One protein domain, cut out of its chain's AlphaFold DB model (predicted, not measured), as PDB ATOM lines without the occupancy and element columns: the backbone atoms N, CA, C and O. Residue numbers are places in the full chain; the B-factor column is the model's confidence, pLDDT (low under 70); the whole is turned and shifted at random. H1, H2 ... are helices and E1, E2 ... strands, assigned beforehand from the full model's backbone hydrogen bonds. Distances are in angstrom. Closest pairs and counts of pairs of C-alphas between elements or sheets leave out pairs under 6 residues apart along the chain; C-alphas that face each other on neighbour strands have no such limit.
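AT A GLANCE: This is residues 100 to 124 and 149 to 279 of the 280 residues of the protein "Hypothetical protein" of Odontella aurita (UniProt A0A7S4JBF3). Two sheets, E3 E2 E5 E6 and E4 E1 E9, lie partly face to face as a sandwich; they come close together along E6 and E9 and stand wider apart along E3 and E4. The helix H2 packs on the larger sheet over E3 and E2, the small hairpin E7 E8 prolongs E6 and E9 at one end, and the short helix H1 is set apart from most of the strands. The printed part has 156 residues, with two named helices and nine named strands in the order H1 E1 E2 E3 E4 H2 E5 E6 E7 E8 E9; the class is mixed, helices and strands, with under half of the residues in named elements. The sheet E3 E2 E5 E6 and the pair E7 E8 are antiparallel, while E4 E1 E9 is mixed. The whole is compact, with a radius of gyration of the C-alphas of 15.4 A, and spans 48 by 35 by 32 A.

HOW THE PARTS SIT: H1, residues 100 to 107, is apart from H2, residues 214 to 224. E1, residues 152 to 158, is the inner strand between E4, residues 199 to 203, and E9, residues 275 to 279. E4 is antiparallel to E1, with N 156 and O 199 within hydrogen-bond range at 2.8 A; E9 is parallel to E1 at 23 degrees, with N 277 and O 155 at 2.8 A. In the other sheet E2, residues 170 to 177, and E3, residues 184 to 191, form a hairpin, with N 173 and O 188 within range at 2.9 A. E5, residues 227 to 234, is antiparallel to E2 at 158 degrees, with N 172 and O 232 at 2.8 A, and forms a hairpin with E6, residues 250 to 256, with N 229 and O 254 at 2.8 A. This sheet is twisted. The two sheets make a sandwich, two sheets face to face, with their best planes 33 degrees apart. The closest C-alphas of E6 and E9, those of Ala 252 and Leu 279, are 4.6 A apart; those of E3 and E4, Ala 188 and Phe 203, are 7.7 A apart. H2 is on the sheet E3 E2 E5 E6, in two layers, a helix on one face of a sheet, at a height of 8.7 A. It lies over E3 and E2 and only just not over E5, with 2 of its C-alphas falling on E5, and runs slantwise to the strands, at 54 degrees to E2 on the local plane. The closest C-alphas of H2 and E3 are those of Gly 214 and Leu 185, 4.5 A apart. E6 runs on into E7, residues 258 to 260, which forms a hairpin with E8, residues 270 to 272, with N 259 and O 271 at 2.8 A; E8 runs on into E9. Every O i to N i+4 pair of H1 and H2 is within hydrogen-bond range.

IN THESE COORDINATES: H1 begins at C-alpha 100 (178.878, 152.176, 109.247) and is 11.2 A long. E1 measures 20.0 A, E2 23.0 A, E3 20.0 A and E4 13.4 A. H2 measures 15.2 A and begins at C-alpha 214 (169.404, 172.189, 109.558). E5 measures 21.7 A, E6 20.0 A, E7 6.7 A and E8 6.9 A. E9 measures 12.7 A and ends at C-alpha 279 (173.206, 162.144, 132.964).

THE WHOLE: The two C-alphas farthest apart are those of Gly 237 and Gly 264, 50.0 A. Residues 125 to 148 are not printed, and C-alphas 124 and 149 are 17.1 A apart across the cut. The links E1 to E2 and E5 to E6 are long. Mean pLDDT of the printed part is 86.5; residues 100 to 124 and 212 to 213 are under 70.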
ATOM      1  N   ASN A 100     180.347 152.108 109.209       55.88
ATOM      2  CA  ASN A 100     178.878 152.176 109.247       55.88
ATOM      3  C   ASN A 100     178.357 153.432 109.968       55.88
ATOM      4  O   ASN A 100     177.404 154.072 109.515       55.88
ATOM      5  N   ASP A 101     179.037 153.848 111.034       53.78
ATOM      6  CA  ASP A 101     178.643 155.007 111.845       53.78
ATOM      7  C   ASP A 101     178.773 156.323 111.074       53.78
ATOM      8  O   ASP A 101     178.023 157.278 111.291       53.78
ATOM      9  N   GLU A 102     179.728 156.381 110.146       59.62
ATOM     10  CA  GLU A 102     179.976 157.557 109.322       59.62
ATOM     11  C   GLU A 102     178.858 157.781 108.296       59.62
ATOM     12  O   GLU A 102     178.435 158.919 108.088       59.62
ATOM     13  N   GLN A 103     178.281 156.711 107.742       59.25
ATOM     14  CA  GLN A 103     177.140 156.813 106.828       59.25
ATOM     15  C   GLN A 103     175.870 157.307 107.535       59.25
ATOM     16  O   GLN A 103     175.117 158.101 106.968       59.25
ATOM     17  N   ALA A 104     175.621 156.885 108.778       59.66
ATOM     18  CA  ALA A 104     174.487 157.377 109.565       59.66
ATOM     19  C   ALA A 104     174.618 158.880 109.883       59.66
ATOM     20  O   ALA A 104     173.636 159.619 109.809       59.66
ATOM     21  N   PHE A 105     175.836 159.350 110.156       63.59
ATOM     22  CA  PHE A 105     176.127 160.767 110.402       63.59
ATOM     23  C   PHE A 105     176.015 161.623 109.134       63.59
ATOM     24  O   PHE A 105     175.459 162.722 109.172       63.59
ATOM     25  N   GLN A 106     176.466 161.096 107.993       62.78
ATOM     26  CA  GLN A 106     176.291 161.742 106.691       62.78
ATOM     27  C   GLN A 106     174.814 161.869 106.306       62.78
ATOM     28  O   GLN A 106     174.421 162.900 105.765       62.78
ATOM     29  N   LYS A 107     173.969 160.884 106.650       69.00
ATOM     30  CA  LYS A 107     172.508 160.988 106.472       69.00
ATOM     31  C   LYS A 107     171.891 162.119 107.298       69.00
ATOM     32  O   LYS A 107     170.925 162.725 106.856       69.00
ATOM     33  N   LEU A 108     172.468 162.429 108.460       58.97
ATOM     34  CA  LEU A 108     172.105 163.596 109.270       58.97
ATOM     35  C   LEU A 108     172.773 164.892 108.786       58.97
ATOM     36  O   LEU A 108     172.601 165.931 109.416       58.97
ATOM     37  N   GLY A 109     173.567 164.858 107.711       64.31
ATOM     38  CA  GLY A 109     174.305 166.015 107.203       64.31
ATOM     39  C   GLY A 109     175.358 166.558 108.174       64.31
ATOM     40  O   GLY A 109     175.778 167.706 108.032       64.31
ATOM     41  N   LEU A 110     175.764 165.777 109.178       64.56
ATOM     42  CA  LEU A 110     176.753 166.185 110.169       64.56
ATOM     43  C   LEU A 110     178.156 165.840 109.659       64.56
ATOM     44  O   LEU A 110     178.422 164.719 109.225       64.56
ATOM     45  N   ARG A 111     179.078 166.805 109.715       65.75
ATOM     46  CA  ARG A 111     180.474 166.590 109.295       65.75
ATOM     47  C   ARG A 111     181.213 165.719 110.321       65.75
ATOM     48  O   ARG A 111     180.883 165.797 111.499       65.75
ATOM     49  N   PRO A 112     182.202 164.899 109.936       61.81
ATOM     50  CA  PRO A 112     183.032 164.202 110.914       61.81
ATOM     51  C   PRO A 112     183.921 165.200 111.683       61.81
ATOM     52  O   PRO A 112     184.322 166.226 111.122       61.81
ATOM     53  N   PRO A 113     184.241 164.934 112.963       61.34
ATOM     54  CA  PRO A 113     185.218 165.729 113.696       61.34
ATOM     55  C   PRO A 113     186.608 165.560 113.071       61.34
ATOM     56  O   PRO A 113     187.027 164.436 112.802       61.34
ATOM     57  N   THR A 114     187.342 166.656 112.882       62.50
ATOM     58  CA  THR A 114     188.766 166.613 112.505       62.50
ATOM     59  C   THR A 114     189.629 167.078 113.673       62.50
ATOM     60  O   THR A 114     189.140 167.783 114.556       62.50
ATOM     61  N   GLU A 115     190.911 166.701 113.703       57.19
ATOM     62  CA  GLU A 115     191.834 167.150 114.761       57.19
ATOM     63  C   GLU A 115     191.934 168.683 114.818       57.19
ATOM     64  O   GLU A 115     191.921 169.265 115.902       57.19
ATOM     65  N   ASP A 116     191.899 169.343 113.657       52.22
ATOM     66  CA  ASP A 116     191.911 170.808 113.541       52.22
ATOM     67  C   ASP A 116     190.559 171.464 113.878       52.22
ATOM     68  O   ASP A 116     190.473 172.655 114.201       52.22
ATOM     69  N   LYS A 117     189.462 170.706 113.777       57.78
ATOM     70  CA  LYS A 117     188.090 171.175 114.016       57.78
ATOM     71  C   LYS A 117     187.353 170.164 114.893       57.78
ATOM     72  O   LYS A 117     186.420 169.502 114.424       57.78
ATOM     73  N   PRO A 118     187.754 170.040 116.173       60.16
ATOM     74  CA  PRO A 118     187.044 169.176 117.090       60.16
ATOM     75  C   PRO A 118     185.622 169.711 117.245       60.16
ATOM     76  O   PRO A 118     185.411 170.896 117.499       60.16
ATOM     77  N   GLN A 119     184.643 168.825 117.093       63.94
ATOM     78  CA  GLN A 119     183.224 169.170 117.208       63.94
ATOM     79  C   GLN A 119     182.815 169.602 118.614       63.94
ATOM     80  O   GLN A 119     181.768 170.216 118.778       63.94
ATOM     81  N   ILE A 120     183.616 169.232 119.611       62.06
ATOM     82  CA  ILE A 120     183.466 169.606 121.008       62.06
ATOM     83  C   ILE A 120     184.856 169.982 121.506       62.06
ATOM     84  O   ILE A 120     185.780 169.166 121.466       62.06
ATOM     85  N   LYS A 121     185.006 171.213 121.997       66.06
ATOM     86  CA  LYS A 121     186.185 171.610 122.763       66.06
ATOM     87  C   LYS A 121     185.909 171.499 124.250       66.06
ATOM     88  O   LYS A 121     184.913 172.013 124.753       66.06
ATOM     89  N   PHE A 122     186.846 170.872 124.947       56.97
ATOM     90  CA  PHE A 122     186.902 170.901 126.398       56.97
ATOM     91  C   PHE A 122     187.552 172.209 126.802       56.97
ATOM     92  O   PHE A 122     188.636 172.539 126.314       56.97
ATOM     93  N   SER A 123     186.935 172.919 127.738       53.97
ATOM     94  CA  SER A 123     187.607 173.989 128.470       53.97
ATOM     95  C   SER A 123     188.605 173.333 129.435       53.97
ATOM     96  O   SER A 123     188.388 173.255 130.640       53.97
ATOM     97  N   GLY A 124     189.654 172.716 128.889       45.53
ATOM     98  CA  GLY A 124     190.683 172.025 129.652       45.53
ATOM     99  C   GLY A 124     191.497 173.032 130.457       45.53
ATOM    100  O   GLY A 124     192.136 173.908 129.887       45.53
ATOM    101  N   SER A 149     183.390 181.888 117.387       84.62
ATOM    102  CA  SER A 149     182.447 182.054 118.490       84.62
ATOM    103  C   SER A 149     181.551 180.813 118.578       84.62
ATOM    104  O   SER A 149     180.997 180.405 117.553       84.62
ATOM    105  N   PRO A 150     181.421 180.180 119.755       90.69
ATOM    106  CA  PRO A 150     180.534 179.039 119.922       90.69
ATOM    107  C   PRO A 150     179.067 179.476 119.809       90.69
ATOM    108  O   PRO A 150     178.683 180.528 120.316       90.69
ATOM    109  N   ILE A 151     178.249 178.648 119.162       90.94
ATOM    110  CA  ILE A 151     176.804 178.867 118.977       90.94
ATOM    111  C   ILE A 151     175.979 178.320 120.148       90.94
ATOM    112  O   ILE A 151     174.914 178.845 120.456       90.94
ATOM    113  N   VAL A 152     176.482 177.283 120.825       92.38
ATOM    114  CA  VAL A 152     175.923 176.735 122.068       92.38
ATOM    115  C   VAL A 152     177.067 176.325 122.971       92.38
ATOM    116  O   VAL A 152     178.061 175.763 122.515       92.38
ATOM    117  N   ILE A 153     176.904 176.571 124.263       94.12
ATOM    118  CA  ILE A 153     177.815 176.109 125.305       94.12
ATOM    119  C   ILE A 153     176.985 175.335 126.325       94.12
ATOM    120  O   ILE A 153     175.828 175.670 126.581       94.12
ATOM    121  N   GLY A 154     177.565 174.316 126.941       95.38
ATOM    122  CA  GLY A 154     176.930 173.679 128.083       95.38
ATOM    123  C   GLY A 154     177.868 172.797 128.886       95.38
ATOM    124  O   GLY A 154     179.064 172.715 128.608       95.38
ATOM    125  N   LEU A 155     177.306 172.154 129.902       95.56
ATOM    126  CA  LEU A 155     177.994 171.290 130.849       95.56
ATOM    127  C   LEU A 155     177.289 169.935 130.910       95.56
ATOM    128  O   LEU A 155     176.079 169.887 131.109       95.56
ATOM    129  N   VAL A 156     178.050 168.851 130.782       95.88
ATOM    130  CA  VAL A 156     177.583 167.480 131.006       95.88
ATOM    131  C   VAL A 156     178.211 166.950 132.288       95.88
ATOM    132  O   VAL A 156     179.428 167.030 132.473       95.88
ATOM    133  N   TYR A 157     177.393 166.387 133.168       96.00
ATOM    134  CA  TYR A 157     177.823 165.822 134.443       96.00
ATOM    135  C   TYR A 157     177.022 164.567 134.785       96.00
ATOM    136  O   TYR A 157     175.932 164.348 134.263       96.00
ATOM    137  N   LEU A 158     177.590 163.730 135.649       95.75
ATOM    138  CA  LEU A 158     176.942 162.525 136.160       95.75
ATOM    139  C   LEU A 158     176.168 162.899 137.424       95.75
ATOM    140  O   LEU A 158     176.730 163.552 138.302       95.75
ATOM    141  N   LEU A 159     174.905 162.483 137.545       92.44
ATOM    142  CA  LEU A 159     174.147 162.693 138.786       92.44
ATOM    143  C   LEU A 159     174.635 161.806 139.930       92.44
ATOM    144  O   LEU A 159     174.560 162.192 141.094       92.44
ATOM    145  N   LYS A 160     175.146 160.618 139.600       91.19
ATOM    146  CA  LYS A 160     175.727 159.670 140.551       91.19
ATOM    147  C   LYS A 160     177.180 159.425 140.176       91.19
ATOM    148  O   LYS A 160     177.452 158.838 139.134       91.19
ATOM    149  N   GLU A 161     178.108 159.810 141.048       81.94
ATOM    150  CA  GLU A 161     179.557 159.682 140.798       81.94
ATOM    151  C   GLU A 161     180.002 158.235 140.529       81.94
ATOM    152  O   GLU A 161     180.938 157.999 139.768       81.94
ATOM    153  N   ASN A 162     179.287 157.258 141.098       87.44
ATOM    154  CA  ASN A 162     179.599 155.835 140.952       87.44
ATOM    155  C   ASN A 162     179.104 155.228 139.629       87.44
ATOM    156  O   ASN A 162     179.431 154.082 139.327       87.44
ATOM    157  N   GLN A 163     178.289 155.951 138.859       88.62
ATOM    158  CA  GLN A 163     177.746 155.478 137.590       88.62
ATOM    159  C   GLN A 163     178.508 156.141 136.450       88.62
ATOM    160  O   GLN A 163     178.157 157.223 135.986       88.62
ATOM    161  N   ARG A 164     179.593 155.493 136.028       92.25
ATOM    162  CA  ARG A 164     180.401 155.944 134.898       92.25
ATOM    163  C   ARG A 164     180.049 155.121 133.655       92.25
ATOM    164  O   ARG A 164     179.964 153.901 133.781       92.25
ATOM    165  N   PRO A 165     179.884 155.749 132.479       93.94
ATOM    166  CA  PRO A 165     179.707 154.998 131.245       93.94
ATOM    167  C   PRO A 165     180.954 154.208 130.855       93.94
ATOM    168  O   PRO A 165     182.061 154.513 131.318       93.94
ATOM    169  N   GLU A 166     180.772 153.198 130.007       95.56
ATOM    170  CA  GLU A 166     181.872 152.341 129.583       95.56
ATOM    171  C   GLU A 166     182.854 153.119 128.702       95.56
ATOM    172  O   GLU A 166     182.502 154.079 128.017       95.56
ATOM    173  N   PHE A 167     184.132 152.736 128.735       94.69
ATOM    174  CA  PHE A 167     185.172 153.445 127.981       94.69
ATOM    175  C   PHE A 167     184.984 153.338 126.459       94.69
ATOM    176  O   PHE A 167     185.392 154.252 125.740       94.69
ATOM    177  N   SER A 168     184.385 152.242 125.995       95.62
ATOM    178  CA  SER A 168     184.014 151.958 124.603       95.62
ATOM    179  C   SER A 168     182.837 152.804 124.105       95.62
ATOM    180  O   SER A 168     182.687 152.995 122.899       95.62
ATOM    181  N   ASP A 169     182.027 153.359 125.008       95.56
ATOM    182  CA  ASP A 169     180.831 154.109 124.639       95.56
ATOM    183  C   ASP A 169     181.155 155.439 123.935       95.56
ATOM    184  O   ASP A 169     182.214 156.063 124.097       95.56
ATOM    185  N   THR A 170     180.172 155.943 123.190       95.00
ATOM    186  CA  THR A 170     180.227 157.250 122.531       95.00
ATOM    187  C   THR A 170     179.173 158.199 123.096       95.00
ATOM    188  O   THR A 170     177.982 157.901 123.121       95.00
ATOM    189  N   ILE A 171     179.603 159.395 123.497       95.25
ATOM    190  CA  ILE A 171     178.723 160.520 123.818       95.25
ATOM    191  C   ILE A 171     178.227 161.132 122.511       95.25
ATOM    192  O   ILE A 171     179.017 161.551 121.666       95.25
ATOM    193  N   VAL A 172     176.916 161.256 122.375       96.06
ATOM    194  CA  VAL A 172     176.257 161.924 121.258       96.06
ATOM    195  C   VAL A 172     175.475 163.104 121.811       96.06
ATOM    196  O   VAL A 172     174.556 162.931 122.612       96.06
ATOM    197  N   LEU A 173     175.855 164.310 121.395       96.75
ATOM    198  CA  LEU A 173     175.151 165.545 121.715       96.75
ATOM    199  C   LEU A 173     174.341 165.972 120.497       96.75
ATOM    200  O   LEU A 173     174.890 166.069 119.400       96.75
ATOM    201  N   THR A 174     173.063 166.271 120.686       95.94
ATOM    202  CA  THR A 174     172.196 166.826 119.642       95.94
ATOM    203  C   THR A 174     171.499 168.082 120.141       95.94
ATOM    204  O   THR A 174     171.154 168.185 121.318       95.94
ATOM    205  N   ALA A 175     171.297 169.037 119.241       95.56
ATOM    206  CA  ALA A 175     170.449 170.198 119.450       95.56
ATOM    207  C   ALA A 175     169.220 170.102 118.550       95.56
ATOM    208  O   ALA A 175     169.343 169.811 117.360       95.56
ATOM    209  N   ALA A 176     168.063 170.385 119.124       94.69
ATOM    210  CA  ALA A 176     166.783 170.473 118.440       94.69
ATOM    211  C   ALA A 176     166.020 171.703 118.941       94.69
ATOM    212  O   ALA A 176     166.399 172.320 119.943       94.69
ATOM    213  N   THR A 177     164.943 172.065 118.256       92.19
ATOM    214  CA  THR A 177     164.031 173.092 118.768       92.19
ATOM    215  C   THR A 177     163.202 172.556 119.930       92.19
ATOM    216  O   THR A 177     163.022 171.347 120.085       92.19
ATOM    217  N   SER A 178     162.711 173.452 120.783       89.62
ATOM    218  CA  SER A 178     161.750 173.076 121.826       89.62
ATOM    219  C   SER A 178     160.362 172.751 121.261       89.62
ATOM    220  O   SER A 178     159.654 171.937 121.854       89.62
ATOM    221  N   SER A 179     159.994 173.354 120.125       90.81
ATOM    222  CA  SER A 179     158.724 173.129 119.430       90.81
ATOM    223  C   SER A 179     158.689 171.795 118.674       90.81
ATOM    224  O   SER A 179     157.693 171.077 118.747       90.81
ATOM    225  N   ASP A 180     159.792 171.436 118.018       90.25
ATOM    226  CA  ASP A 180     159.992 170.174 117.307       90.25
ATOM    227  C   ASP A 180     161.320 169.513 117.745       90.25
ATOM    228  O   ASP A 180     162.400 169.853 117.238       90.25
ATOM    229  N   PRO A 181     161.269 168.588 118.724       90.44
ATOM    230  CA  PRO A 181     162.452 167.918 119.250       90.44
ATOM    231  C   PRO A 181     162.961 166.777 118.355       90.44
ATOM    232  O   PRO A 181     164.023 166.220 118.654       90.44
ATOM    233  N   ASP A 182     162.219 166.400 117.308       88.50
ATOM    234  CA  ASP A 182     162.577 165.296 116.412       88.50
ATOM    235  C   ASP A 182     163.476 165.772 115.259       88.50
ATOM    236  O   ASP A 182     164.283 164.997 114.733       88.50
ATOM    237  N   ILE A 183     163.416 167.064 114.919       87.81
ATOM    238  CA  ILE A 183     164.319 167.696 113.954       87.81
ATOM    239  C   ILE A 183     165.638 168.083 114.636       87.81
ATOM    240  O   ILE A 183     165.728 169.034 115.415       87.81
ATOM    241  N   ILE A 184     166.704 167.353 114.299       91.19
ATOM    242  CA  ILE A 184     168.060 167.636 114.782       91.19
ATOM    243  C   ILE A 184     168.668 168.766 113.949       91.19
ATOM    244  O   ILE A 184     168.976 168.591 112.771       91.19
ATOM    245  N   LEU A 185     168.904 169.908 114.588       93.06
ATOM    246  CA  LEU A 185     169.495 171.084 113.954       93.06
ATOM    247  C   LEU A 185     171.022 171.082 114.006       93.06
ATOM    248  O   LEU A 185     171.674 171.574 113.092       93.06
ATOM    249  N   ALA A 186     171.608 170.540 115.073       93.25
ATOM    250  CA  ALA A 186     173.055 170.419 115.214       93.25
ATOM    251  C   ALA A 186     173.426 169.169 116.012       93.25
ATOM    252  O   ALA A 186     172.628 168.656 116.801       93.25
ATOM    253  N   GLY A 187     174.650 168.684 115.835       93.31
ATOM    254  CA  GLY A 187     175.123 167.518 116.563       93.31
ATOM    255  C   GLY A 187     176.635 167.381 116.628       93.31
ATOM    256  O   GLY A 187     177.395 167.976 115.860       93.31
ATOM    257  N   ALA A 188     177.074 166.571 117.583       93.31
ATOM    258  CA  ALA A 188     178.463 166.196 117.766       93.31
ATOM    259  C   ALA A 188     178.555 164.801 118.382       93.31
ATOM    260  O   ALA A 188     177.708 164.410 119.189       93.31
ATOM    261  N   LYS A 189     179.625 164.078 118.045       92.06
ATOM    262  CA  LYS A 189     179.985 162.823 118.709       92.06
ATOM    263  C   LYS A 189     181.331 162.945 119.410       92.06
ATOM    264  O   LYS A 189     182.227 163.639 118.929       92.06
ATOM    265  N   PHE A 190     181.475 162.265 120.538       90.00
ATOM    266  CA  PHE A 190     182.699 162.276 121.320       90.00
ATOM    267  C   PHE A 190     182.902 160.960 122.081       90.00
ATOM    268  O   PHE A 190     181.988 160.524 122.773       90.00
ATOM    269  N   PRO A 191     184.080 160.320 122.009       92.50
ATOM    270  CA  PRO A 191     184.316 159.061 122.715       92.50
ATOM    271  C   PRO A 191     184.372 159.266 124.237       92.50
ATOM    272  O   PRO A 191     185.078 160.162 124.717       92.50
ATOM    273  N   VAL A 192     183.697 158.405 125.012       94.00
ATOM    274  CA  VAL A 192     183.705 158.464 126.488       94.00
ATOM    275  C   VAL A 192     185.122 158.325 127.037       94.00
ATOM    276  O   VAL A 192     185.476 159.032 127.982       94.00
ATOM    277  N   ALA A 193     185.978 157.514 126.405       93.38
ATOM    278  CA  ALA A 193     187.369 157.334 126.824       93.38
ATOM    279  C   ALA A 193     188.175 158.637 126.954       93.38
ATOM    280  O   ALA A 193     189.103 158.712 127.761       93.38
ATOM    281  N   LYS A 194     187.830 159.675 126.183       91.31
ATOM    282  CA  LYS A 194     188.517 160.975 126.220       91.31
ATOM    283  C   LYS A 194     187.832 161.986 127.149       91.31
ATOM    284  O   LYS A 194     188.383 163.061 127.381       91.31
ATOM    285  N   ALA A 195     186.644 161.675 127.668       90.06
ATOM    286  CA  ALA A 195     185.853 162.585 128.485       90.06
ATOM    287  C   ALA A 195     186.211 162.455 129.973       90.06
ATOM    288  O   ALA A 195     186.352 161.358 130.520       90.06
ATOM    289  N   LYS A 196     186.320 163.599 130.653       91.81
ATOM    290  CA  LYS A 196     186.441 163.683 132.114       91.81
ATOM    291  C   LYS A 196     185.226 164.424 132.649       91.81
ATOM    292  O   LYS A 196     185.099 165.610 132.385       91.81
ATOM    293  N   PHE A 197     184.337 163.731 133.355       90.94
ATOM    294  CA  PHE A 197     183.149 164.352 133.938       90.94
ATOM    295  C   PHE A 197     183.498 165.128 135.226       90.94
ATOM    296  O   PHE A 197     184.349 164.662 135.984       90.94
ATOM    297  N   PRO A 198     182.833 166.269 135.494       94.19
ATOM    298  CA  PRO A 198     181.974 167.001 134.563       94.19
ATOM    299  C   PRO A 198     182.801 167.649 133.438       94.19
ATOM    300  O   PRO A 198     183.931 168.077 133.666       94.19
ATOM    301  N   PHE A 199     182.237 167.758 132.233       92.88
ATOM    302  CA  PHE A 199     182.904 168.432 131.116       92.88
ATOM    303  C   PHE A 199     182.029 169.489 130.454       92.88
ATOM    304  O   PHE A 199     180.817 169.330 130.320       92.88
ATOM    305  N   SER A 200     182.664 170.568 129.993       93.44
ATOM    306  CA  SER A 200     182.011 171.571 129.155       93.44
ATOM    307  C   SER A 200     182.047 171.148 127.690       93.44
ATOM    308  O   SER A 200     183.102 170.717 127.220       93.44
ATOM    309  N   PHE A 201     180.967 171.375 126.954       93.81
ATOM    310  CA  PHE A 201     180.949 171.272 125.501       93.81
ATOM    311  C   PHE A 201     180.657 172.625 124.861       93.81
ATOM    312  O   PHE A 201     180.074 173.520 125.478       93.81
ATOM    313  N   GLN A 202     181.068 172.755 123.605       93.50
ATOM    314  CA  GLN A 202     180.820 173.922 122.773       93.50
ATOM    315  C   GLN A 202     180.456 173.425 121.379       93.50
ATOM    316  O   GLN A 202     181.206 172.632 120.812       93.50
ATOM    317  N   PHE A 203     179.318 173.867 120.854       92.31
ATOM    318  CA  PHE A 203     178.995 173.731 119.440       92.31
ATOM    319  C   PHE A 203     179.484 174.959 118.692       92.31
ATOM    320  O   PHE A 203     179.355 176.087 119.166       92.31
ATOM    321  N   PHE A 204     179.999 174.721 117.500       91.12
ATOM    322  CA  PHE A 204     180.405 175.715 116.523       91.12
ATOM    323  C   PHE A 204     179.492 175.619 115.294       91.12
ATOM    324  O   PHE A 204     178.780 174.623 115.144       91.12
ATOM    325  N   PRO A 205     179.485 176.616 114.395       90.06
ATOM    326  CA  PRO A 205     178.651 176.576 113.192       90.06
ATOM    327  C   PRO A 205     178.819 175.304 112.342       90.06
ATOM    328  O   PRO A 205     177.889 174.880 111.668       90.06
ATOM    329  N   GLU A 206     179.976 174.643 112.396       88.44
ATOM    330  CA  GLU A 206     180.234 173.381 111.693       88.44
ATOM    331  C   GLU A 206     179.486 172.172 112.276       88.44
ATOM    332  O   GLU A 206     179.428 171.125 111.629       88.44
ATOM    333  N   ASN A 207     178.937 172.296 113.486       91.06
ATOM    334  CA  ASN A 207     178.073 171.290 114.099       91.06
ATOM    335  C   ASN A 207     176.638 171.348 113.576       91.06
ATOM    336  O   ASN A 207     175.880 170.414 113.835       91.06
ATOM    337  N   ILE A 208     176.254 172.426 112.887       91.88
ATOM    338  CA  ILE A 208     174.923 172.559 112.297       91.88
ATOM    339  C   ILE A 208     174.765 171.485 111.218       91.88
ATOM    340  O   ILE A 208     175.647 171.277 110.381       91.88
ATOM    341  N   SER A 209     173.640 170.780 111.260       86.50
ATOM    342  CA  SER A 209     173.277 169.787 110.262       86.50
ATOM    343  C   SER A 209     173.163 170.450 108.890       86.50
ATOM    344  O   SER A 209     172.486 171.461 108.721       86.50
ATOM    345  N   GLY A 210     173.807 169.862 107.882       77.94
ATOM    346  CA  GLY A 210     173.588 170.223 106.480       77.94
ATOM    347  C   GLY A 210     172.317 169.612 105.875       77.94
ATOM    348  O   GLY A 210     172.097 169.757 104.677       77.94
ATOM    349  N   GLY A 211     171.524 168.878 106.664       73.25
ATOM    350  CA  GLY A 211     170.294 168.224 106.227       73.25
ATOM    351  C   GLY A 211     169.112 169.186 106.065       73.25
ATOM    352  O   GLY A 211     169.219 170.395 106.277       73.25
ATOM    353  N   VAL A 212     167.959 168.628 105.692       62.09
ATOM    354  CA  VAL A 212     166.714 169.385 105.485       62.09
ATOM    355  C   VAL A 212     166.332 170.121 106.771       62.09
ATOM    356  O   VAL A 212     166.097 169.496 107.800       62.09
ATOM    357  N   GLY A 213     166.288 171.454 106.706       67.25
ATOM    358  CA  GLY A 213     165.951 172.311 107.845       67.25
ATOM    359  C   GLY A 213     167.095 172.566 108.830       67.25
ATOM    360  O   GLY A 213     166.883 173.287 109.795       67.25
ATOM    361  N   GLY A 214     168.302 172.040 108.606       75.19
ATOM    362  CA  GLY A 214     169.404 172.189 109.558       75.19
ATOM    363  C   GLY A 214     169.922 173.626 109.661       75.19
ATOM    364  O   GLY A 214     169.871 174.212 110.734       75.19
ATOM    365  N   ILE A 215     170.357 174.232 108.549       84.44
ATOM    366  CA  ILE A 215     170.898 175.606 108.548       84.44
ATOM    367  C   ILE A 215     169.790 176.646 108.756       84.44
ATOM    368  O   ILE A 215     169.864 177.446 109.686       84.44
ATOM    369  N   ASP A 216     168.745 176.615 107.930       86.19
ATOM    370  CA  ASP A 216     167.657 177.598 108.012       86.19
ATOM    371  C   ASP A 216     166.850 177.445 109.307       86.19
ATOM    372  O   ASP A 216     166.487 178.434 109.947       86.19
ATOM    373  N   GLY A 217     166.609 176.200 109.736       87.12
ATOM    374  CA  GLY A 217     165.953 175.921 111.009       87.12
ATOM    375  C   GLY A 217     166.827 176.298 112.197       87.12
ATOM    376  O   GLY A 217     166.286 176.802 113.177       87.12
ATOM    377  N   TRP A 218     168.158 176.161 112.106       90.56
ATOM    378  CA  TRP A 218     169.065 176.689 113.124       90.56
ATOM    379  C   TRP A 218     168.909 178.199 113.271       90.56
ATOM    380  O   TRP A 218     168.629 178.654 114.376       90.56
ATOM    381  N   TYR A 219     169.027 178.972 112.186       89.62
ATOM    382  CA  TYR A 219     168.927 180.433 112.266       89.62
ATOM    383  C   TYR A 219     167.565 180.891 112.790       89.62
ATOM    384  O   TYR A 219     167.501 181.678 113.738       89.62
ATOM    385  N   LYS A 220     166.478 180.303 112.281       89.56
ATOM    386  CA  LYS A 220     165.125 180.583 112.770       89.56
ATOM    387  C   LYS A 220     164.983 180.272 114.261       89.56
ATOM    388  O   LYS A 220     164.510 181.114 115.025       89.56
ATOM    389  N   ALA A 221     165.422 179.090 114.694       87.31
ATOM    390  CA  ALA A 221     165.368 178.695 116.096       87.31
ATOM    391  C   ALA A 221     166.233 179.610 116.968       87.31
ATOM    392  O   ALA A 221     165.822 179.978 118.068       87.31
ATOM    393  N   THR A 222     167.405 180.031 116.472       84.81
ATOM    394  CA  THR A 222     168.310 180.884 117.242       84.81
ATOM    395  C   THR A 222     167.715 182.240 117.596       84.81
ATOM    396  O   THR A 222     168.073 182.784 118.639       84.81
ATOM    397  N   GLU A 223     166.784 182.739 116.792       86.88
ATOM    398  CA  GLU A 223     166.152 184.046 116.971       86.88
ATOM    399  C   GLU A 223     164.856 183.987 117.780       86.88
ATOM    400  O   GLU A 223     164.487 184.974 118.414       86.88
ATOM    401  N   THR A 224     164.166 182.846 117.761       90.38
ATOM    402  CA  THR A 224     162.763 182.778 118.195       90.38
ATOM    403  C   THR A 224     162.491 181.776 119.309       90.38
ATOM    404  O   THR A 224     161.504 181.931 120.023       90.38
ATOM    405  N   GLU A 225     163.350 180.770 119.497       93.19
ATOM    406  CA  GLU A 225     163.016 179.616 120.331       93.19
ATOM    407  C   GLU A 225     164.140 179.182 121.278       93.19
ATOM    408  O   GLU A 225     165.341 179.371 121.052       93.19
ATOM    409  N   ASP A 226     163.732 178.524 122.359       95.19
ATOM    410  CA  ASP A 226     164.637 177.760 123.204       95.19
ATOM    411  C   ASP A 226     165.169 176.545 122.434       95.19
ATOM    412  O   ASP A 226     164.430 175.864 121.714       95.19
ATOM    413  N   VAL A 227     166.458 176.250 122.620       94.81
ATOM    414  CA  VAL A 227     167.116 175.101 121.985       94.81
ATOM    415  C   VAL A 227     167.248 173.978 123.006       94.81
ATOM    416  O   VAL A 227     167.854 174.144 124.068       94.81
ATOM    417  N   LEU A 228     166.690 172.817 122.680       96.38
ATOM    418  CA  LEU A 228     166.796 171.605 123.477       96.38
ATOM    419  C   LEU A 228     168.101 170.888 123.135       96.38
ATOM    420  O   LEU A 228     168.299 170.444 122.006       96.38
ATOM    421  N   ILE A 229     168.966 170.718 124.128       97.25
ATOM    422  CA  ILE A 229     170.168 169.898 124.015       97.25
ATOM    423  C   ILE A 229     169.900 168.539 124.650       97.25
ATOM    424  O   ILE A 229     169.451 168.447 125.793       97.25
ATOM    425  N   THR A 230     170.194 167.472 123.917       97.38
ATOM    426  CA  THR A 230     170.139 166.101 124.421       97.38
ATOM    427  C   THR A 230     171.537 165.501 124.385       97.38
ATOM    428  O   THR A 230     172.199 165.542 123.352       97.38
ATOM    429  N   ALA A 231     171.973 164.916 125.500       97.25
ATOM    430  CA  ALA A 231     173.123 164.023 125.533       97.25
ATOM    431  C   ALA A 231     172.633 162.580 125.638       97.25
ATOM    432  O   ALA A 231     171.781 162.269 126.473       97.25
ATOM    433  N   ARG A 232     173.183 161.698 124.809       97.25
ATOM    434  CA  ARG A 232     173.002 160.250 124.908       97.25
ATOM    435  C   ARG A 232     174.361 159.582 124.953       97.25
ATOM    436  O   ARG A 232     175.247 159.965 124.193       97.25
ATOM    437  N   ILE A 233     174.510 158.591 125.819       96.69
ATOM    438  CA  ILE A 233     175.648 157.681 125.765       96.69
ATOM    439  C   ILE A 233     175.205 156.440 125.007       96.69
ATOM    440  O   ILE A 233     174.318 155.726 125.465       96.69
ATOM    441  N   CYS A 234     175.775 156.244 123.826       96.75
ATOM    442  CA  CYS A 234     175.463 155.124 122.955       96.75
ATOM    443  C   CYS A 234     176.547 154.050 123.104       96.75
ATOM    444  O   CYS A 234     177.726 154.395 122.952       96.75
ATOM    445  N   PRO A 235     176.161 152.788 123.364       95.81
ATOM    446  CA  PRO A 235     177.083 151.662 123.352       95.81
ATOM    447  C   PRO A 235     177.861 151.546 122.042       95.81
ATOM    448  O   PRO A 235     177.410 151.994 120.981       95.81
ATOM    449  N   GLU A 236     179.027 150.916 122.107       91.69
ATOM    450  CA  GLU A 236     179.779 150.550 120.908       91.69
ATOM    451  C   GLU A 236     178.950 149.610 120.012       91.69
ATOM    452  O   GLU A 236     178.264 148.706 120.489       91.69
ATOM    453  N   GLY A 237     178.994 149.834 118.696       85.50
ATOM    454  CA  GLY A 237     178.327 148.973 117.714       85.50
ATOM    455  C   GLY A 237     176.830 149.229 117.506       85.50
ATOM    456  O   GLY A 237     176.185 148.467 116.783       85.50
ATOM    457  N   VAL A 238     176.252 150.291 118.082       88.62
ATOM    458  CA  VAL A 238     174.863 150.672 117.772       88.62
ATOM    459  C   VAL A 238     174.746 151.083 116.301       88.62
ATOM    460  O   VAL A 238     175.405 152.011 115.846       88.62
ATOM    461  N   GLY A 239     173.840 150.442 115.558       82.06
ATOM    462  CA  GLY A 239     173.700 150.644 114.109       82.06
ATOM    463  C   GLY A 239     173.146 152.009 113.671       82.06
ATOM    464  O   GLY A 239     173.111 152.298 112.473       82.06
ATOM    465  N   LYS A 240     172.684 152.852 114.605       86.50
ATOM    466  CA  LYS A 240     172.143 154.188 114.322       86.50
ATOM    467  C   LYS A 240     172.561 155.207 115.378       86.50
ATOM    468  O   LYS A 240     172.366 155.007 116.571       86.50
ATOM    469  N   ILE A 241     173.043 156.357 114.914       84.62
ATOM    470  CA  ILE A 241     173.369 157.509 115.756       84.62
ATOM    471  C   ILE A 241     172.446 158.687 115.384       84.62
ATOM    472  O   ILE A 241     172.277 158.939 114.190       84.62
ATOM    473  N   PRO A 242     171.859 159.420 116.356       90.44
ATOM    474  CA  PRO A 242     171.836 159.107 117.788       90.44
ATOM    475  C   PRO A 242     171.080 157.800 118.068       90.44
ATOM    476  O   PRO A 242     170.041 157.545 117.459       90.44
ATOM    477  N   CYS A 243     171.589 157.008 119.016       93.62
ATOM    478  CA  CYS A 243     170.919 155.801 119.499       93.62
ATOM    479  C   CYS A 243     169.548 156.141 120.097       93.62
ATOM    480  O   CYS A 243     169.296 157.279 120.516       93.62
ATOM    481  N   THR A 244     168.635 155.175 120.121       93.56
ATOM    482  CA  THR A 244     167.306 155.338 120.724       93.56
ATOM    483  C   THR A 244     167.388 155.436 122.250       93.56
ATOM    484  O   THR A 244     168.418 155.163 122.858       93.56
ATOM    485  N   ASN A 245     166.281 155.818 122.898       91.94
ATOM    486  CA  ASN A 245     166.237 155.870 124.366       91.94
ATOM    487  C   ASN A 245     166.405 154.484 125.015       91.94
ATOM    488  O   ASN A 245     166.821 154.417 126.162       91.94
ATOM    489  N   ALA A 246     166.038 153.408 124.312       93.75
ATOM    490  CA  ALA A 246     166.165 152.044 124.822       93.75
ATOM    491  C   ALA A 246     167.599 151.507 124.692       93.75
ATOM    492  O   ALA A 246     168.001 150.647 125.465       93.75
ATOM    493  N   GLU A 247     168.355 152.016 123.719       94.56
ATOM    494  CA  GLU A 247     169.745 151.626 123.471       94.56
ATOM    495  C   GLU A 247     170.746 152.467 124.273       94.56
ATOM    496  O   GLU A 247     171.876 152.040 124.466       94.56
ATOM    497  N   SER A 248     170.372 153.673 124.711       95.50
ATOM    498  CA  SER A 248     171.288 154.562 125.427       95.50
ATOM    499  C   SER A 248     171.526 154.113 126.869       95.50
ATOM    500  O   SER A 248     170.564 153.985 127.624       95.50
ATOM    501  N   THR A 249     172.792 153.993 127.276       95.06
ATOM    502  CA  THR A 249     173.191 153.659 128.656       95.06
ATOM    503  C   THR A 249     172.873 154.790 129.633       95.06
ATOM    504  O   THR A 249     172.428 154.541 130.745       95.06
ATOM    505  N   PHE A 250     173.088 156.035 129.200       96.44
ATOM    506  CA  PHE A 250     172.743 157.234 129.959       96.44
ATOM    507  C   PHE A 250     172.108 158.269 129.049       96.44
ATOM    508  O   PHE A 250     172.426 158.360 127.851       96.44
ATOM    509  N   ARG A 251     171.275 159.121 129.639       96.69
ATOM    510  CA  ARG A 251     170.629 160.213 128.921       96.69
ATOM    511  C   ARG A 251     170.540 161.465 129.774       96.69
ATOM    512  O   ARG A 251     170.248 161.413 130.957       96.69
ATOM    513  N   ALA A 252     170.728 162.610 129.130       97.06
ATOM    514  CA  ALA A 252     170.464 163.913 129.717       97.06
ATOM    515  C   ALA A 252     169.723 164.803 128.726       97.06
ATOM    516  O   ALA A 252     169.914 164.709 127.509       97.06
ATOM    517  N   ARG A 253     168.908 165.712 129.254       96.88
ATOM    518  CA  ARG A 253     168.277 166.793 128.496       96.88
ATOM    519  C   ARG A 253     168.445 168.102 129.243       96.88
ATOM    520  O   ARG A 253     168.350 168.136 130.464       96.88
ATOM    521  N   GLY A 254     168.679 169.167 128.497       96.62
ATOM    522  CA  GLY A 254     168.902 170.502 129.027       96.62
ATOM    523  C   GLY A 254     168.468 171.536 128.008       96.62
ATOM    524  O   GLY A 254     168.408 171.256 126.814       96.62
ATOM    525  N   ILE A 255     168.141 172.731 128.481       96.06
ATOM    526  CA  ILE A 255     167.609 173.796 127.633       96.06
ATOM    527  C   ILE A 255     168.619 174.936 127.585       96.06
ATOM    528  O   ILE A 255     169.090 175.418 128.615       96.06
ATOM    529  N   CYS A 256     168.944 175.358 126.372       95.56
ATOM    530  CA  CYS A 256     169.672 176.578 126.081       95.56
ATOM    531  C   CYS A 256     168.634 177.684 125.856       95.56
ATOM    532  O   CYS A 256     168.073 177.806 124.760       95.56
ATOM    533  N   LYS A 257     168.325 178.427 126.926       95.06
ATOM    534  CA  LYS A 257     167.250 179.417 126.919       95.06
ATOM    535  C   LYS A 257     167.623 180.648 126.123       95.06
ATOM    536  O   LYS A 257     168.760 181.122 126.207       95.06
ATOM    537  N   LEU A 258     166.641 181.177 125.413       93.38
ATOM    538  CA  LEU A 258     166.721 182.452 124.734       93.38
ATOM    539  C   LEU A 258     166.390 183.592 125.697       93.38
ATOM    540  O   LEU A 258     165.303 183.639 126.267       93.38
ATOM    541  N   LEU A 259     167.327 184.516 125.884       92.38
ATOM    542  CA  LEU A 259     167.152 185.708 126.707       92.38
ATOM    543  C   LEU A 259     167.157 186.951 125.820       92.38
ATOM    544  O   LEU A 259     168.055 187.144 124.997       92.38
ATOM    545  N   GLN A 260     166.154 187.799 126.017       93.12
ATOM    546  CA  GLN A 260     165.960 189.060 125.309       93.12
ATOM    547  C   GLN A 260     165.546 190.138 126.316       93.12
ATOM    548  O   GLN A 260     164.967 189.825 127.356       93.12
ATOM    549  N   GLY A 261     165.854 191.403 126.020       90.94
ATOM    550  CA  GLY A 261     165.377 192.544 126.811       90.94
ATOM    551  C   GLY A 261     165.906 192.625 128.250       90.94
ATOM    552  O   GLY A 261     165.234 193.193 129.107       90.94
ATOM    553  N   LEU A 262     167.085 192.061 128.551       91.69
ATOM    554  CA  LEU A 262     167.684 192.235 129.880       91.69
ATOM    555  C   LEU A 262     168.153 193.691 130.074       91.69
ATOM    556  O   LEU A 262     168.577 194.329 129.107       91.69
ATOM    557  N   PRO A 263     168.147 194.225 131.311       93.88
ATOM    558  CA  PRO A 263     168.670 195.559 131.588       93.88
ATOM    559  C   PRO A 263     170.106 195.734 131.071       93.88
ATOM    560  O   PRO A 263     170.992 194.948 131.402       93.88
ATOM    561  N   GLY A 264     170.331 196.769 130.258       92.69
ATOM    562  CA  GLY A 264     171.628 197.047 129.631       92.69
ATOM    563  C   GLY A 264     171.880 196.327 128.300       92.69
ATOM    564  O   GLY A 264     172.917 196.570 127.685       92.69
ATOM    565  N   MET A 265     170.956 195.484 127.828       92.69
ATOM    566  CA  MET A 265     170.994 194.951 126.463       92.69
ATOM    567  C   MET A 265     170.440 195.966 125.463       92.69
ATOM    568  O   MET A 265     169.492 196.695 125.758       92.69
ATOM    569  N   ALA A 266     171.019 195.990 124.261       93.69
ATOM    570  CA  ALA A 266     170.462 196.758 123.153       93.69
ATOM    571  C   ALA A 266     169.120 196.158 122.698       93.69
ATOM    572  O   ALA A 266     168.887 194.952 122.829       93.69
ATOM    573  N   GLU A 267     168.238 196.991 122.142       90.44
ATOM    574  CA  GLU A 267     166.986 196.516 121.551       90.44
ATOM    575  C   GLU A 267     167.278 195.500 120.436       90.44
ATOM    576  O   GLU A 267     168.171 195.699 119.613       90.44
ATOM    577  N   GLY A 268     166.568 194.369 120.457       86.75
ATOM    578  CA  GLY A 268     166.797 193.258 119.530       86.75
ATOM    579  C   GLY A 268     168.045 192.418 119.822       86.75
ATOM    580  O   GLY A 268     168.288 191.441 119.118       86.75
ATOM    581  N   GLN A 269     168.834 192.736 120.855       89.25
ATOM    582  CA  GLN A 269     169.939 191.876 121.262       89.25
ATOM    583  C   GLN A 269     169.401 190.578 121.872       89.25
ATOM    584  O   GLN A 269     168.459 190.568 122.668       89.25
ATOM    585  N   VAL A 270     170.058 189.478 121.522       88.25
ATOM    586  CA  VAL A 270     169.691 188.132 121.937       88.25
ATOM    587  C   VAL A 270     170.902 187.463 122.579       88.25
ATOM    588  O   VAL A 270     172.010 187.520 122.045       88.25
ATOM    589  N   VAL A 271     170.703 186.830 123.734       89.56
ATOM    590  CA  VAL A 271     171.735 186.056 124.438       89.56
ATOM    591  C   VAL A 271     171.178 184.682 124.778       89.56
ATOM    592  O   VAL A 271     169.985 184.524 125.021       89.56
ATOM    593  N   ARG A 272     172.044 183.669 124.797       90.12
ATOM    594  CA  ARG A 272     171.665 182.298 125.136       90.12
ATOM    595  C   ARG A 272     172.316 181.830 126.425       90.12
ATOM    596  O   ARG A 272     173.501 182.073 126.651       90.12
ATOM    597  N   THR A 273     171.549 181.137 127.265       94.25
ATOM    598  CA  THR A 273     172.098 180.525 128.480       94.25
ATOM    599  C   THR A 273     172.863 179.247 128.150       94.25
ATOM    600  O   THR A 273     172.454 178.504 127.254       94.25
ATOM    601  N   PRO A 274     173.920 178.909 128.905       94.75
ATOM    602  CA  PRO A 274     174.523 177.590 128.810       94.75
ATOM    603  C   PRO A 274     173.519 176.483 129.159       94.75
ATOM    604  O   PRO A 274     172.698 176.649 130.065       94.75
ATOM    605  N   ALA A 275     173.597 175.347 128.470       96.12
ATOM    606  CA  ALA A 275     172.798 174.167 128.798       96.12
ATOM    607  C   ALA A 275     173.451 173.357 129.931       96.12
ATOM    608  O   ALA A 275     174.668 173.186 129.965       96.12
ATOM    609  N   SER A 276     172.638 172.817 130.835       95.94
ATOM    610  CA  SER A 276     173.074 171.936 131.923       95.94
ATOM    611  C   SER A 276     172.482 170.545 131.700       95.94
ATOM    612  O   SER A 276     171.271 170.421 131.532       95.94
ATOM    613  N   LEU A 277     173.332 169.520 131.628       96.50
ATOM    614  CA  LEU A 277     172.977 168.161 131.219       96.50
ATOM    615  C   LEU A 277     173.393 167.161 132.300       96.50
ATOM    616  O   LEU A 277     174.561 166.786 132.400       96.50
ATOM    617  N   ALA A 278     172.411 166.738 133.089       96.19
ATOM    618  CA  ALA A 278     172.560 165.753 134.150       96.19
ATOM    619  C   ALA A 278     172.300 164.350 133.580       96.19
ATOM    620  O   ALA A 278     171.177 164.064 133.170       96.19
ATOM    621  N   LEU A 279     173.334 163.514 133.469       94.69
ATOM    622  CA  LEU A 279     173.206 162.144 132.964       94.69
ATOM    623  C   LEU A 279     172.574 161.243 134.030       94.69
ATOM    624  O   LEU A 279     173.101 161.147 135.145       94.69
TER     625      LEU A 279